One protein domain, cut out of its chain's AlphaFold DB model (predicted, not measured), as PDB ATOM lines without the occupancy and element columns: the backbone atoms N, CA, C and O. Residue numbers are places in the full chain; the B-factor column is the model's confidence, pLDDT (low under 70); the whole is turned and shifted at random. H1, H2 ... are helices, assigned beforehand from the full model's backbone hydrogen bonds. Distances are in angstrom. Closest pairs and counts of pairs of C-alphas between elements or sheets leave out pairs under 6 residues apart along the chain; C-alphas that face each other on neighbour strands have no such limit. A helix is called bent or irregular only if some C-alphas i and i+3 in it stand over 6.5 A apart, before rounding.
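Overview. This is residues 3 to 56 of the 56 residues of the protein "Ferrochelatase Che1" of Mycobacterium tuberculosis (UniProt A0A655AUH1). A long straight helix, H2, sticks out with its residues 39 to 54, and the last residues 55 and 56, from a small body at the other end of a rod. That body is made of the shorter helix H1, the first printed residues, 3 to 11, which lead into it, and the long link of residues 24 to 35, which folds back from the end of H1 toward the start of H2. The printed part has 54 residues with two named helices, H1 then H2 along the chain, and no named strand; the class is all helix. The whole is extended, with a radius of gyration of the C-alphas of 16.4 A and spans of 52 by 18 by 14 A.

Along the chain. H2 is residues 36 to 54, 27.5 A from first to last C-alpha. It begins at C-alpha 36 at (275.724, 218.279, 194.693) and ends at C-alpha 54 at (299.976, 228.947, 187.495). H1 is residues 12 to 23, 16.9 A from first to last C-alpha, with C-alpha 12 at (267.726, 210.344, 173.769).

Arrangement. H2 and H1 are apart, with no C-alpha of the one within 8 A of the other. A long link of 12 residues, 24 to 35, joins them. Residues 39 to 56, of which 39 to 54 belong to H2, stand free. In H1 and H2 every O i to N i+4 pair is within hydrogen-bond range, and neither helix is bent.

Size, cuts and confidence. The C-alphas of Glu 23 and Ala 55 are the two farthest apart, at 52.4 A. Without the stretch that stands free, the body has 36 residues and spans 31 by 18 by 9 A. The printed part has no cut and ends at residue 56, the chain's last residue. The mean pLDDT of the printed part is 94.7, and residues 55 to 56 are under 70.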
ATOM      1  N   ILE A   3     270.829 199.311 186.761       97.44
ATOM      2  CA  ILE A   3     271.536 200.157 185.789       97.44
ATOM      3  C   ILE A   3     271.730 201.542 186.409       97.44
ATOM      4  O   ILE A   3     270.759 202.207 186.771       97.44
ATOM      5  N   ALA A   4     272.979 201.992 186.517       96.62
ATOM      6  CA  ALA A   4     273.329 203.315 187.028       96.62
ATOM      7  C   ALA A   4     273.937 204.171 185.899       96.62
ATOM      8  O   ALA A   4     275.103 203.974 185.549       96.62
ATOM      9  N   PRO A   5     273.167 205.083 185.281       95.00
ATOM     10  CA  PRO A   5     273.649 205.879 184.157       95.00
ATOM     11  C   PRO A   5     274.610 206.991 184.600       95.00
ATOM     12  O   PRO A   5     274.256 207.871 185.380       95.00
ATOM     13  N   TRP A   6     275.799 207.021 183.999       94.50
ATOM     14  CA  TRP A   6     276.793 208.091 184.164       94.50
ATOM     15  C   TRP A   6     276.544 209.246 183.188       94.50
ATOM     16  O   TRP A   6     277.409 209.642 182.410       94.50
ATOM     17  N   LEU A   7     275.317 209.759 183.190       95.06
ATOM     18  CA  LEU A   7     274.884 210.854 182.324       95.06
ATOM     19  C   LEU A   7     274.563 212.080 183.175       95.06
ATOM     20  O   LEU A   7     273.896 211.960 184.200       95.06
ATOM     21  N   LEU A   8     275.014 213.259 182.743       95.25
ATOM     22  CA  LEU A   8     274.771 214.518 183.459       95.25
ATOM     23  C   LEU A   8     273.355 215.059 183.255       95.25
ATOM     24  O   LEU A   8     272.858 215.799 184.093       95.25
ATOM     25  N   ALA A   9     272.705 214.702 182.152       94.19
ATOM     26  CA  ALA A   9     271.382 215.195 181.805       94.19
ATOM     27  C   ALA A   9     270.537 214.080 181.173       94.19
ATOM     28  O   ALA A   9     271.095 213.146 180.585       94.19
ATOM     29  N   PRO A  10     269.200 214.164 181.282       93.56
ATOM     30  CA  PRO A  10     268.308 213.323 180.498       93.56
ATOM     31  C   PRO A  10     268.412 213.647 178.998       93.56
ATOM     32  O   PRO A  10     268.755 214.762 178.605       93.56
ATOM     33  N   GLY A  11     268.092 212.665 178.157       94.88
ATOM     34  CA  GLY A  11     268.024 212.808 176.706       94.88
ATOM     35  C   GLY A  11     267.849 211.471 175.980       94.88
ATOM     36  O   GLY A  11     267.641 210.426 176.597       94.88
ATOM     37  N   ILE A  12     268.012 211.491 174.654       97.00
ATOM     38  CA  ILE A  12     267.726 210.344 173.769       97.00
ATOM     39  C   ILE A  12     268.431 209.060 174.228       97.00
ATOM     40  O   ILE A  12     267.829 207.986 174.242       97.00
ATOM     41  N   LEU A  13     269.706 209.153 174.624       94.56
ATOM     42  CA  LEU A  13     270.454 207.986 175.090       94.56
ATOM     43  C   LEU A  13     269.882 207.428 176.402       94.56
ATOM     44  O   LEU A  13     269.671 206.220 176.500       94.56
ATOM     45  N   SER A  14     269.590 208.286 177.389       94.69
ATOM     46  CA  SER A  14     269.004 207.832 178.658       94.69
ATOM     47  C   SER A  14     267.619 207.220 178.463       94.69
ATOM     48  O   SER A  14     267.282 206.258 179.148       94.69
ATOM     49  N   ASP A  15     266.835 207.734 177.514       95.94
ATOM     50  CA  ASP A  15     265.485 207.236 177.239       95.94
ATOM     51  C   ASP A  15     265.509 205.857 176.576       95.94
ATOM     52  O   ASP A  15     264.751 204.970 176.970       95.94
ATOM     53  N   ARG A  16     266.440 205.629 175.639       96.44
ATOM     54  CA  ARG A  16     266.653 204.304 175.033       96.44
ATOM     55  C   ARG A  16     267.061 203.262 176.074       96.44
ATOM     56  O   ARG A  16     266.498 202.171 176.099       96.44
ATOM     57  N   VAL A  17     267.993 203.608 176.965       96.25
ATOM     58  CA  VAL A  17     268.432 202.702 178.042       96.25
ATOM     59  C   VAL A  17     267.294 202.421 179.024       96.25
ATOM     60  O   VAL A  17     267.129 201.280 179.450       96.25
ATOM     61  N   ARG A  18     266.462 203.422 179.339       96.88
ATOM     62  CA  ARG A  18     265.270 203.234 180.178       96.88
ATOM     63  C   ARG A  18     264.264 202.274 179.535       96.88
ATOM     64  O   ARG A  18     263.690 201.450 180.243       96.88
ATOM     65  N   GLY A  19     264.074 202.357 178.216       97.75
ATOM     66  CA  GLY A  19     263.253 201.412 177.453       97.75
ATOM     67  C   GLY A  19     263.741 199.971 177.606       97.75
ATOM     68  O   GLY A  19     262.984 199.117 178.061       97.75
ATOM     69  N   TYR A  20     265.032 199.745 177.351       97.06
ATOM     70  CA  TYR A  20     265.678 198.442 177.540       97.06
ATOM     71  C   TYR A  20     265.542 197.917 178.978       97.06
ATOM     72  O   TYR A  20     265.156 196.770 179.194       97.06
ATOM     73  N   ALA A  21     265.822 198.762 179.976       97.69
ATOM     74  CA  ALA A  21     265.751 198.384 181.386       97.69
ATOM     75  C   ALA A  21     264.340 197.920 181.780       97.69
ATOM     76  O   ALA A  21     264.187 196.919 182.478       97.69
ATOM     77  N   ARG A  22     263.310 198.615 181.281       98.00
ATOM     78  CA  ARG A  22     261.906 198.257 181.501       98.00
ATOM     79  C   ARG A  22     261.560 196.903 180.883       98.00
ATOM     80  O   ARG A  22     260.929 196.095 181.552       98.00
ATOM     81  N   GLU A  23     261.970 196.658 179.641       98.38
ATOM     82  CA  GLU A  23     261.721 195.386 178.941       98.38
ATOM     83  C   GLU A  23     262.411 194.203 179.631       98.38
ATOM     84  O   GLU A  23     261.836 193.124 179.735       98.38
ATOM     85  N   ALA A  24     263.610 194.424 180.170       97.75
ATOM     86  CA  ALA A  24     264.371 193.414 180.900       97.75
ATOM     87  C   ALA A  24     263.970 193.265 182.384       97.75
ATOM     88  O   ALA A  24     264.536 192.425 183.084       97.75
ATOM     89  N   GLY A  25     263.045 194.085 182.901       98.06
ATOM     90  CA  GLY A  25     262.670 194.089 184.323       98.06
ATOM     91  C   GLY A  25     263.802 194.521 185.268       98.06
ATOM     92  O   GLY A  25     263.827 194.126 186.434       98.06
ATOM     93  N   ILE A  26     264.761 195.312 184.780       98.38
ATOM     94  CA  ILE A  26     265.927 195.771 185.541       98.38
ATOM     95  C   ILE A  26     265.657 197.174 186.089       98.38
ATOM     96  O   ILE A  26     265.357 198.105 185.343       98.38
ATOM     97  N   ALA A  27     265.816 197.356 187.401       98.06
ATOM     98  CA  ALA A  27     265.718 198.677 188.013       98.06
ATOM     99  C   ALA A  27     266.835 199.611 187.501       98.06
ATOM    100  O   ALA A  27     267.979 199.196 187.314       98.06
ATOM    101  N   MET A  28     266.510 200.886 187.287       96.94
ATOM    102  CA  MET A  28     267.443 201.886 186.767       96.94
ATOM    103  C   MET A  28     267.406 203.148 187.632       96.94
ATOM    104  O   MET A  28     266.332 203.672 187.928       96.94
ATOM    105  N   ALA A  29     268.581 203.637 188.023       96.56
ATOM    106  CA  ALA A  29     268.724 204.914 188.715       96.56
ATOM    107  C   ALA A  29     268.511 206.096 187.753       96.56
ATOM    108  O   ALA A  29     268.653 205.967 186.534       96.56
ATOM    109  N   GLN A  30     268.192 207.271 188.295       94.12
ATOM    110  CA  GLN A  30     268.145 208.495 187.493       94.12
ATOM    111  C   GLN A  30     269.557 208.891 187.014       94.12
ATOM    112  O   GLN A  30     270.538 208.537 187.672       94.12
ATOM    113  N   PRO A  31     269.682 209.630 185.891       95.06
ATOM    114  CA  PRO A  31     270.924 210.313 185.528       95.06
ATOM    115  C   PRO A  31     271.473 211.138 186.697       95.06
ATOM    116  O   PRO A  31     270.703 211.643 187.514       95.06
ATOM    117  N   LEU A  32     272.797 211.316 186.740       95.38
ATOM    118  CA  LEU A  32     273.493 212.054 187.798       95.38
ATOM    119  C   LEU A  32     272.935 213.469 187.981       95.38
ATOM    120  O   LEU A  32     272.859 213.959 189.106       95.38
ATOM    121  N   GLY A  33     272.513 214.119 186.893       92.62
ATOM    122  CA  GLY A  33     271.846 215.412 186.984       92.62
ATOM    123  C   GLY A  33     272.718 216.479 187.648       92.62
ATOM    124  O   GLY A  33     273.950 216.446 187.607       92.62
ATOM    125  N   ALA A  34     272.051 217.404 188.331       94.25
ATOM    126  CA  ALA A  34     272.673 218.452 189.134       94.25
ATOM    127  C   ALA A  34     273.003 217.992 190.571       94.25
ATOM    128  O   ALA A  34     272.889 218.772 191.516       94.25
ATOM    129  N   HIS A  35     273.368 216.722 190.771       95.50
ATOM    130  CA  HIS A  35     273.673 216.208 192.106       95.50
ATOM    131  C   HIS A  35     274.820 217.014 192.762       95.50
ATOM    132  O   HIS A  35     275.845 217.231 192.108       95.50
ATOM    133  N   PRO A  36     274.727 217.413 194.049       96.38
ATOM    134  CA  PRO A  36     275.724 218.279 194.693       96.38
ATOM    135  C   PRO A  36     277.165 217.765 194.599       96.38
ATOM    136  O   PRO A  36     278.096 218.541 194.400       96.38
ATOM    137  N   MET A  37     277.359 216.444 194.663       96.62
ATOM    138  CA  MET A  37     278.689 215.840 194.500       96.62
ATOM    139  C   MET A  37     279.281 216.023 193.098       96.62
ATOM    140  O   MET A  37     280.499 216.106 192.972       96.62
ATOM    141  N   VAL A  38     278.457 216.109 192.047       96.19
ATOM    142  CA  VAL A  38     278.946 216.405 190.691       96.19
ATOM    143  C   VAL A  38     279.505 217.824 190.662       96.19
ATOM    144  O   VAL A  38     280.621 218.028 190.191       96.19
ATOM    145  N   ALA A  39     278.775 218.785 191.234       96.44
ATOM    146  CA  ALA A  39     279.224 220.170 191.327       96.44
ATOM    147  C   ALA A  39     280.513 220.299 192.157       96.44
ATOM    148  O   ALA A  39     281.471 220.916 191.696       96.44
ATOM    149  N   ALA A  40     280.571 219.657 193.329       98.06
ATOM    150  CA  ALA A  40     281.767 219.633 194.173       98.06
ATOM    151  C   ALA A  40     282.975 219.031 193.436       98.06
ATOM    152  O   ALA A  40     284.050 219.622 193.413       98.06
ATOM    153  N   THR A  41     282.777 217.911 192.737       97.00
ATOM    154  CA  THR A  41     283.850 217.268 191.965       97.00
ATOM    155  C   THR A  41     284.355 218.172 190.842       97.00
ATOM    156  O   THR A  41     285.562 218.304 190.644       97.00
ATOM    157  N   MET A  42     283.452 218.813 190.095       96.19
ATOM    158  CA  MET A  42     283.832 219.743 189.026       96.19
ATOM    159  C   MET A  42     284.586 220.955 189.576       96.19
ATOM    160  O   MET A  42     285.580 221.376 188.983       96.19
ATOM    161  N   TRP A  43     284.156 221.475 190.727       97.50
ATOM    162  CA  TRP A  43     284.835 222.560 191.427       97.50
ATOM    163  C   TRP A  43     286.266 222.184 191.824       97.50
ATOM    164  O   TRP A  43     287.206 222.923 191.520       97.50
ATOM    165  N   ASP A  44     286.457 221.007 192.416       98.06
ATOM    166  CA  ASP A  44     287.780 220.523 192.813       98.06
ATOM    167  C   ASP A  44     288.706 220.355 191.604       98.06
ATOM    168  O   ASP A  44     289.857 220.802 191.627       98.06
ATOM    169  N   ARG A  45     288.197 219.786 190.504       96.88
ATOM    170  CA  ARG A  45     288.973 219.630 189.262       96.88
ATOM    171  C   ARG A  45     289.341 220.971 188.638       96.88
ATOM    172  O   ARG A  45     290.462 221.128 188.157       96.88
ATOM    173  N   TYR A  46     288.430 221.940 188.662       97.56
ATOM    174  CA  TYR A  46     288.709 223.285 188.169       97.56
ATOM    175  C   TYR A  46     289.839 223.946 188.969       97.56
ATOM    176  O   TYR A  46     290.800 224.444 188.381       97.56
ATOM    177  N   ARG A  47     289.782 223.880 190.305       97.69
ATOM    178  CA  ARG A  47     290.838 224.414 191.183       97.69
ATOM    179  C   ARG A  47     292.200 223.785 190.892       97.69
ATOM    180  O   ARG A  47     293.192 224.507 190.804       97.69
ATOM    181  N   GLN A  48     292.244 222.466 190.709       97.56
ATOM    182  CA  GLN A  48     293.473 221.749 190.354       97.56
ATOM    183  C   GLN A  48     294.036 222.215 189.004       97.56
ATOM    184  O   GLN A  48     295.232 222.480 188.900       97.56
ATOM    185  N   ALA A  49     293.184 222.365 187.986       97.25
ATOM    186  CA  ALA A  49     293.603 222.811 186.659       97.25
ATOM    187  C   ALA A  49     294.168 224.241 186.673       97.25
ATOM    188  O   ALA A  49     295.191 224.510 186.041       97.25
ATOM    189  N   VAL A  50     293.534 225.151 187.420       97.25
ATOM    190  CA  VAL A  50     294.013 226.532 187.579       97.25
ATOM    191  C   VAL A  50     295.361 226.567 188.302       97.25
ATOM    192  O   VAL A  50     296.284 227.222 187.823       97.25
ATOM    193  N   ALA A  51     295.510 225.830 189.407       95.31
ATOM    194  CA  ALA A  51     296.773 225.763 190.145       95.31
ATOM    195  C   ALA A  51     297.914 225.201 189.282       95.31
ATOM    196  O   ALA A  51     299.005 225.767 189.258       95.31
ATOM    197  N   GLY A  52     297.644 224.138 188.518       92.00
ATOM    198  CA  GLY A  52     298.618 223.555 187.595       92.00
ATOM    199  C   GLY A  52     299.034 224.504 186.470       92.00
ATOM    200  O   GLY A  52     300.181 224.464 186.043       92.00
ATOM    201  N   ARG A  53     298.139 225.392 186.015       87.06
ATOM    202  CA  ARG A  53     298.478 226.414 185.012       87.06
ATOM    203  C   ARG A  53     299.337 227.546 185.571       87.06
ATOM    204  O   ARG A  53     300.142 228.083 184.829       87.06
ATOM    205  N   ILE A  54     299.153 227.918 186.835       78.75
ATOM    206  CA  ILE A  54     299.976 228.947 187.495       78.75
ATOM    207  C   ILE A  54     301.394 228.425 187.777       78.75
ATOM    208  O   ILE A  54     302.338 229.206 187.798       78.75
ATOM    209  N   ALA A  55     301.542 227.119 188.007       69.00
ATOM    210  CA  ALA A  55     302.824 226.489 188.318       69.00
ATOM    211  C   ALA A  55     303.701 226.152 187.092       69.00
ATOM    212  O   ALA A  55     304.839 225.726 187.287       69.00
ATOM    213  N   ALA A  56     303.173 226.287 185.869       63.75
ATOM    214  CA  ALA A  56     303.848 225.971 184.604       63.75
ATOM    215  C   ALA A  56     304.360 227.238 183.910       63.75
ATOM    216  O   ALA A  56     305.458 227.165 183.318       63.75
TER     217      ALA A  56